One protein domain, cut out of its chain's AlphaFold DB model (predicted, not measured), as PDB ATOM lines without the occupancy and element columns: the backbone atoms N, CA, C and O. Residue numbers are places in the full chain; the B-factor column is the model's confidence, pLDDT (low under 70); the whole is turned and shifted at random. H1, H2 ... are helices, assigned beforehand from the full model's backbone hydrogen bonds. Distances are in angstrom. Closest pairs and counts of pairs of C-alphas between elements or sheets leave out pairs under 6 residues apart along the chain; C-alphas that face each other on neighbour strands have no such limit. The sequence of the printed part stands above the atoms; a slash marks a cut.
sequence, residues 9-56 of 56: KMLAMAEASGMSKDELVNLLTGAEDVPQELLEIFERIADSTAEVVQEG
ATOM      1  N   LYS A   9     241.952 133.613 206.733       87.00
ATOM      2  CA  LYS A   9     241.229 134.409 205.738       87.00
ATOM      3  C   LYS A   9     241.934 134.413 204.380       87.00
ATOM      4  O   LYS A   9     241.266 134.378 203.353       87.00
ATOM      5  N   MET A  10     243.265 134.470 204.366       84.62
ATOM      6  CA  MET A  10     244.056 134.405 203.133       84.62
ATOM      7  C   MET A  10     243.973 133.021 202.492       84.62
ATOM      8  O   MET A  10     243.772 132.932 201.284       84.62
ATOM      9  N   LEU A  11     244.025 131.967 203.307       87.12
ATOM     10  CA  LEU A  11     243.788 130.590 202.869       87.12
ATOM     11  C   LEU A  11     242.404 130.419 202.238       87.12
ATOM     12  O   LEU A  11     242.307 129.949 201.112       87.12
ATOM     13  N   ALA A  12     241.349 130.899 202.899       88.12
ATOM     14  CA  ALA A  12     239.989 130.811 202.370       88.12
ATOM     15  C   ALA A  12     239.817 131.553 201.029       88.12
ATOM     16  O   ALA A  12     239.079 131.100 200.157       88.12
ATOM     17  N   MET A  13     240.498 132.691 200.839       86.38
ATOM     18  CA  MET A  13     240.484 133.418 199.563       86.38
ATOM     19  C   MET A  13     241.253 132.677 198.462       86.38
ATOM     20  O   MET A  13     240.792 132.647 197.320       86.38
ATOM     21  N   ALA A  14     242.394 132.067 198.795       87.12
ATOM     22  CA  ALA A  14     243.164 131.243 197.865       87.12
ATOM     23  C   ALA A  14     242.363 130.004 197.437       87.12
ATOM     24  O   ALA A  14     242.159 129.788 196.246       87.12
ATOM     25  N   GLU A  15     241.772 129.278 198.385       87.50
ATOM     26  CA  GLU A  15     240.931 128.113 198.092       87.50
ATOM     27  C   GLU A  15     239.718 128.483 197.227       87.50
ATOM     28  O   GLU A  15     239.416 127.798 196.250       87.50
ATOM     29  N   ALA A  16     239.057 129.610 197.522       90.19
ATOM     30  CA  ALA A  16     237.935 130.107 196.723       90.19
ATOM     31  C   ALA A  16     238.330 130.510 195.291       90.19
ATOM     32  O   ALA A  16     237.480 130.521 194.400       90.19
ATOM     33  N   SER A  17     239.603 130.842 195.064       87.44
ATOM     34  CA  SER A  17     240.158 131.144 193.740       87.44
ATOM     35  C   SER A  17     240.812 129.930 193.068       87.44
ATOM     36  O   SER A  17     241.309 130.055 191.951       87.44
ATOM     37  N   GLY A  18     240.754 128.750 193.699       90.44
ATOM     38  CA  GLY A  18     241.342 127.513 193.181       90.44
ATOM     39  C   GLY A  18     242.857 127.415 193.371       90.44
ATOM     40  O   GLY A  18     243.480 126.554 192.760       90.44
ATOM     41  N   MET A  19     243.436 128.282 194.199       89.06
ATOM     42  CA  MET A  19     244.859 128.339 194.510       89.06
ATOM     43  C   MET A  19     245.158 127.557 195.793       89.06
ATOM     44  O   MET A  19     244.469 127.694 196.807       89.06
ATOM     45  N   SER A  20     246.205 126.742 195.756       87.31
ATOM     46  CA  SER A  20     246.696 126.000 196.915       87.31
ATOM     47  C   SER A  20     247.486 126.892 197.878       87.31
ATOM     48  O   SER A  20     247.979 127.968 197.533       87.31
ATOM     49  N   LYS A  21     247.648 126.423 199.120       83.75
ATOM     50  CA  LYS A  21     248.466 127.109 200.129       83.75
ATOM     51  C   LYS A  21     249.908 127.317 199.660       83.75
ATOM     52  O   LYS A  21     250.463 128.380 199.914       83.75
ATOM     53  N   ASP A  22     250.499 126.327 198.999       82.62
ATOM     54  CA  ASP A  22     251.895 126.382 198.554       82.62
ATOM     55  C   ASP A  22     252.082 127.406 197.429       82.62
ATOM     56  O   ASP A  22     253.030 128.185 197.457       82.62
ATOM     57  N   GLU A  23     251.127 127.494 196.498       83.06
ATOM     58  CA  GLU A  23     251.109 128.542 195.470       83.06
ATOM     59  C   GLU A  23     250.969 129.938 196.083       83.06
ATOM     60  O   GLU A  23     251.665 130.865 195.673       83.06
ATOM     61  N   LEU A  24     250.122 130.089 197.107       85.19
ATOM     62  CA  LEU A  24     249.984 131.348 197.835       85.19
ATOM     63  C   LEU A  24     251.281 131.727 198.565       85.19
ATOM     64  O   LEU A  24     251.677 132.891 198.536       85.19
ATOM     65  N   VAL A  25     251.946 130.766 199.217       82.38
ATOM     66  CA  VAL A  25     253.247 130.997 199.862       82.38
ATOM     67  C   VAL A  25     254.257 131.443 198.815       82.38
ATOM     68  O   VAL A  25     254.826 132.514 198.977       82.38
ATOM     69  N   ASN A  26     254.411 130.695 197.720       82.25
ATOM     70  CA  ASN A  26     255.370 131.006 196.660       82.25
ATOM     71  C   ASN A  26     255.126 132.384 196.039       82.25
ATOM     72  O   ASN A  26     256.078 133.131 195.828       82.25
ATOM     73  N   LEU A  27     253.861 132.749 195.818       81.75
ATOM     74  CA  LEU A  27     253.473 134.067 195.321       81.75
ATOM     75  C   LEU A  27     253.867 135.191 196.293       81.75
ATOM     76  O   LEU A  27     254.349 136.237 195.866       81.75
ATOM     77  N   LEU A  28     253.646 134.993 197.596       80.12
ATOM     78  CA  LEU A  28     253.904 136.009 198.621       80.12
ATOM     79  C   LEU A  28     255.384 136.115 199.000       80.12
ATOM     80  O   LEU A  28     255.849 137.199 199.342       80.12
ATOM     81  N   THR A  29     256.119 135.005 198.961       77.38
ATOM     82  CA  THR A  29     257.548 134.966 199.289       77.38
ATOM     83  C   THR A  29     258.435 135.159 198.065       77.38
ATOM     84  O   THR A  29     259.641 135.323 198.230       77.38
ATOM     85  N   GLY A  30     257.870 135.115 196.853       73.19
ATOM     86  CA  GLY A  30     258.641 135.078 195.611       73.19
ATOM     87  C   GLY A  30     259.570 133.865 195.547       73.19
ATOM     88  O   GLY A  30     260.621 133.945 194.925       73.19
ATOM     89  N   ALA A  31     259.214 132.769 196.230       66.06
ATOM     90  CA  ALA A  31     260.047 131.568 196.350       66.06
ATOM     91  C   ALA A  31     259.947 130.648 195.124       66.06
ATOM     92  O   ALA A  31     260.211 129.452 195.223       66.06
ATOM     93  N   GLU A  32     259.563 131.189 193.968       66.44
ATOM     94  CA  GLU A  32     259.903 130.517 192.725       66.44
ATOM     95  C   GLU A  32     261.425 130.575 192.605       66.44
ATOM     96  O   GLU A  32     262.007 131.654 192.476       66.44
ATOM     97  N   ASP A  33     262.066 129.410 192.720       67.62
ATOM     98  CA  ASP A  33     263.472 129.247 192.377       67.62
ATOM     99  C   ASP A  33     263.684 129.903 191.015       67.62
ATOM    100  O   ASP A  33     263.106 129.478 190.011       67.62
ATOM    101  N   VAL A  34     264.466 130.985 190.997       68.31
ATOM    102  CA  VAL A  34     264.808 131.675 189.757       68.31
ATOM    103  C   VAL A  34     265.394 130.616 188.822       68.31
ATOM    104  O   VAL A  34     266.385 129.983 189.198       68.31
ATOM    105  N   PRO A  35     264.801 130.393 187.633       75.69
ATOM    106  CA  PRO A  35     265.318 129.430 186.676       75.69
ATOM    107  C   PRO A  35     266.824 129.606 186.495       75.69
ATOM    108  O   PRO A  35     267.301 130.728 186.322       75.69
ATOM    109  N   GLN A  36     267.576 128.505 186.526       72.81
ATOM    110  CA  GLN A  36     269.041 128.535 186.478       72.81
ATOM    111  C   GLN A  36     269.568 129.314 185.257       72.81
ATOM    112  O   GLN A  36     270.521 130.077 185.367       72.81
ATOM    113  N   GLU A  37     268.868 129.221 184.129       72.75
ATOM    114  CA  GLU A  37     269.140 129.977 182.900       72.75
ATOM    115  C   GLU A  37     269.064 131.501 183.101       72.75
ATOM    116  O   GLU A  37     269.841 132.253 182.512       72.75
ATOM    117  N   LEU A  38     268.147 131.986 183.946       77.69
ATOM    118  CA  LEU A  38     268.057 133.409 184.279       77.69
ATOM    119  C   LEU A  38     269.198 133.836 185.204       77.69
ATOM    120  O   LEU A  38     269.726 134.930 185.023       77.69
ATOM    121  N   LEU A  39     269.613 132.980 186.144       79.31
ATOM    122  CA  LEU A  39     270.776 133.247 187.001       79.31
ATOM    123  C   LEU A  39     272.058 133.404 186.173       79.31
ATOM    124  O   LEU A  39     272.774 134.384 186.357       79.31
ATOM    125  N   GLU A  40     272.293 132.522 185.198       80.56
ATOM    126  CA  GLU A  40     273.442 132.618 184.282       80.56
ATOM    127  C   GLU A  40     273.431 133.920 183.460       80.56
ATOM    128  O   GLU A  40     274.470 134.541 183.222       80.56
ATOM    129  N   ILE A  41     272.246 134.379 183.038       81.56
ATOM    130  CA  ILE A  41     272.101 135.664 182.342       81.56
ATOM    131  C   ILE A  41     272.449 136.828 183.276       81.56
ATOM    132  O   ILE A  41     273.147 137.750 182.845       81.56
ATOM    133  N   PHE A  42     271.990 136.802 184.530       81.00
ATOM    134  CA  PHE A  42     272.324 137.831 185.516       81.00
ATOM    135  C   PHE A  42     273.823 137.868 185.829       81.00
ATOM    136  O   PHE A  42     274.380 138.962 185.873       81.00
ATOM    137  N   GLU A  43     274.482 136.714 185.974       79.56
ATOM    138  CA  GLU A  43     275.939 136.633 186.160       79.56
ATOM    139  C   GLU A  43     276.686 137.247 184.972       79.56
ATOM    140  O   GLU A  43     277.508 138.142 185.150       79.56
ATOM    141  N   ARG A  44     276.315 136.876 183.740       81.62
ATOM    142  CA  ARG A  44     276.945 137.437 182.537       81.62
ATOM    143  C   ARG A  44     276.753 138.952 182.418       81.62
ATOM    144  O   ARG A  44     277.649 139.654 181.953       81.62
ATOM    145  N   ILE A  45     275.577 139.463 182.788       81.44
ATOM    146  CA  ILE A  45     275.319 140.910 182.807       81.44
ATOM    147  C   ILE A  45     276.168 141.578 183.891       81.44
ATOM    148  O   ILE A  45     276.773 142.608 183.610       81.44
ATOM    149  N   ALA A  46     276.247 140.998 185.091       75.88
ATOM    150  CA  ALA A  46     277.052 141.529 186.185       75.88
ATOM    151  C   ALA A  46     278.531 141.647 185.784       75.88
ATOM    152  O   ALA A  46     279.096 142.737 185.893       75.88
ATOM    153  N   ASP A  47     279.110 140.584 185.221       75.44
ATOM    154  CA  ASP A  47     280.492 140.574 184.730       75.44
ATOM    155  C   ASP A  47     280.712 141.627 183.637       75.44
ATOM    156  O   ASP A  47     281.641 142.432 183.713       75.44
ATOM    157  N   SER A  48     279.798 141.709 182.665       73.56
ATOM    158  CA  SER A  48     279.890 142.692 181.581       73.56
ATOM    159  C   SER A  48     279.779 144.134 182.088       73.56
ATOM    160  O   SER A  48     280.480 145.022 181.609       73.56
ATOM    161  N   THR A  49     278.927 144.393 183.084       69.44
ATOM    162  CA  THR A  49     278.821 145.727 183.694       69.44
ATOM    163  C   THR A  49     280.022 146.076 184.569       69.44
ATOM    164  O   THR A  49     280.385 147.248 184.647       69.44
ATOM    165  N   ALA A  50     280.668 145.089 185.194       64.56
ATOM    166  CA  ALA A  50     281.873 145.304 185.988       64.56
ATOM    167  C   ALA A  50     283.066 145.725 185.116       64.56
ATOM    168  O   ALA A  50     283.838 146.590 185.528       64.56
ATOM    169  N   GLU A  51     283.180 145.180 183.901       58.75
ATOM    170  CA  GLU A  51     284.193 145.595 182.922       58.75
ATOM    171  C   GLU A  51     283.973 147.042 182.451       58.75
ATOM    172  O   GLU A  51     284.910 147.837 182.427       58.75
ATOM    173  N   VAL A  52     282.724 147.435 182.180       59.31
ATOM    174  CA  VAL A  52     282.390 148.797 181.715       59.31
ATOM    175  C   VAL A  52     282.643 149.868 182.788       59.31
ATOM    176  O   VAL A  52     282.960 151.007 182.457       59.31
ATOM    177  N   VAL A  53     282.530 149.527 184.076       58.41
ATOM    178  CA  VAL A  53     282.778 150.470 185.185       58.41
ATOM    179  C   VAL A  53     284.275 150.629 185.497       58.41
ATOM    180  O   VAL A  53     284.660 151.630 186.096       58.41
ATOM    181  N   GLN A  54     285.138 149.693 185.082       53.00
ATOM    182  CA  GLN A  54     286.592 149.786 185.295       53.00
ATOM    183  C   GLN A  54     287.339 150.566 184.199       53.00
ATOM    184  O   GLN A  54     288.474 150.980 184.429       53.00
ATOM    185  N   GLU A  55     286.716 150.802 183.042       51.06
ATOM    186  CA  GLU A  55     287.280 151.620 181.954       51.06
ATOM    187  C   GLU A  55     286.785 153.087 181.951       51.06
ATOM    188  O   GLU A  55     287.051 153.824 180.997       51.06
ATOM    189  N   GLY A  56     286.069 153.516 183.001       44.34
ATOM    190  CA  GLY A  56     285.524 154.873 183.173       44.34
ATOM    191  C   GLY A  56     286.368 155.806 184.034       44.34
ATOM    192  O   GLY A  56     286.852 155.361 185.098       44.34
TER     193      GLY A  56
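What this domain is: This is residues 9 to 56 of the 56 residues of an uncharacterized protein of Desulfovibrio hydrothermalis AM13 = DSM 14728 (UniProt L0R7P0). The model is a stretched-out zigzag without a core: two short helices, H1 and H2, form a small corner at one end, and one longer helix, H3, stands free at the other. H2 and H3 point in nearly the same direction but are set off from each other, joined by a stretch of chain, residues 30 to 35, that carries no named element. The printed part has 48 residues with three named helices, in the order H1, H2, H3, and no named strand; the class is all helix. The whole is extended, with a radius of gyration of the C-alphas of 18.6 A, and its outline is a rod whose C-alphas span 56 by 20 by 11 A.

How they stand to each other: Along the printed part, H1, residues 9 to 16, comes first, and a tight link of 4 residues joins it to H2, residues 21 to 29. H1 and H2 touch only at the corner by their link, with 4 pairs of C-alphas within 8 A. Their closest C-alphas are those of Leu 11 and Lys 21, 6.4 A apart. The lines of the two helices stand at a steep tilt of 58 degrees, and they run opposite ways. Their centres are 11.7 A apart. A short link of 6 residues then leads to H3, residues 36 to 54. H3 is apart from H2, and H1 and H3 are apart too. Residues 33 to 56 stand free, of which 36 to 54 belong to H3. In H1, H2 and H3 every pair of O i and N i+4 is within hydrogen-bond range.

Where its parts are: H1 runs from Lys 9, with its C-alpha at (241.229, 134.409, 205.738), to Ala 16, and measures 10.5 A from first to last C-alpha. H2 runs from Lys 21, with its C-alpha at (248.466, 127.109, 200.129), to Thr 29, over 12.0 A. H3 has 19 residues and is the longest helix. It runs from Gln 36 to Gln 54, over 27.6 A, and its last C-alpha is at (286.592, 149.786, 185.295).

The domain as a whole: The two C-alphas farthest apart are those of Ala 16 and Glu 55, 55.8 A. The first and last printed C-alphas, those of Lys 9 and Gly 56, are 53.8 A apart. The printed part begins at residue 9 and ends at residue 56, the chain's last residue, and it has no cut. Neither link is long. The mean pLDDT of the printed part is 76.7; it is under 70 in 12 residues, namely residues 31 to 34 and residues 49 to 56.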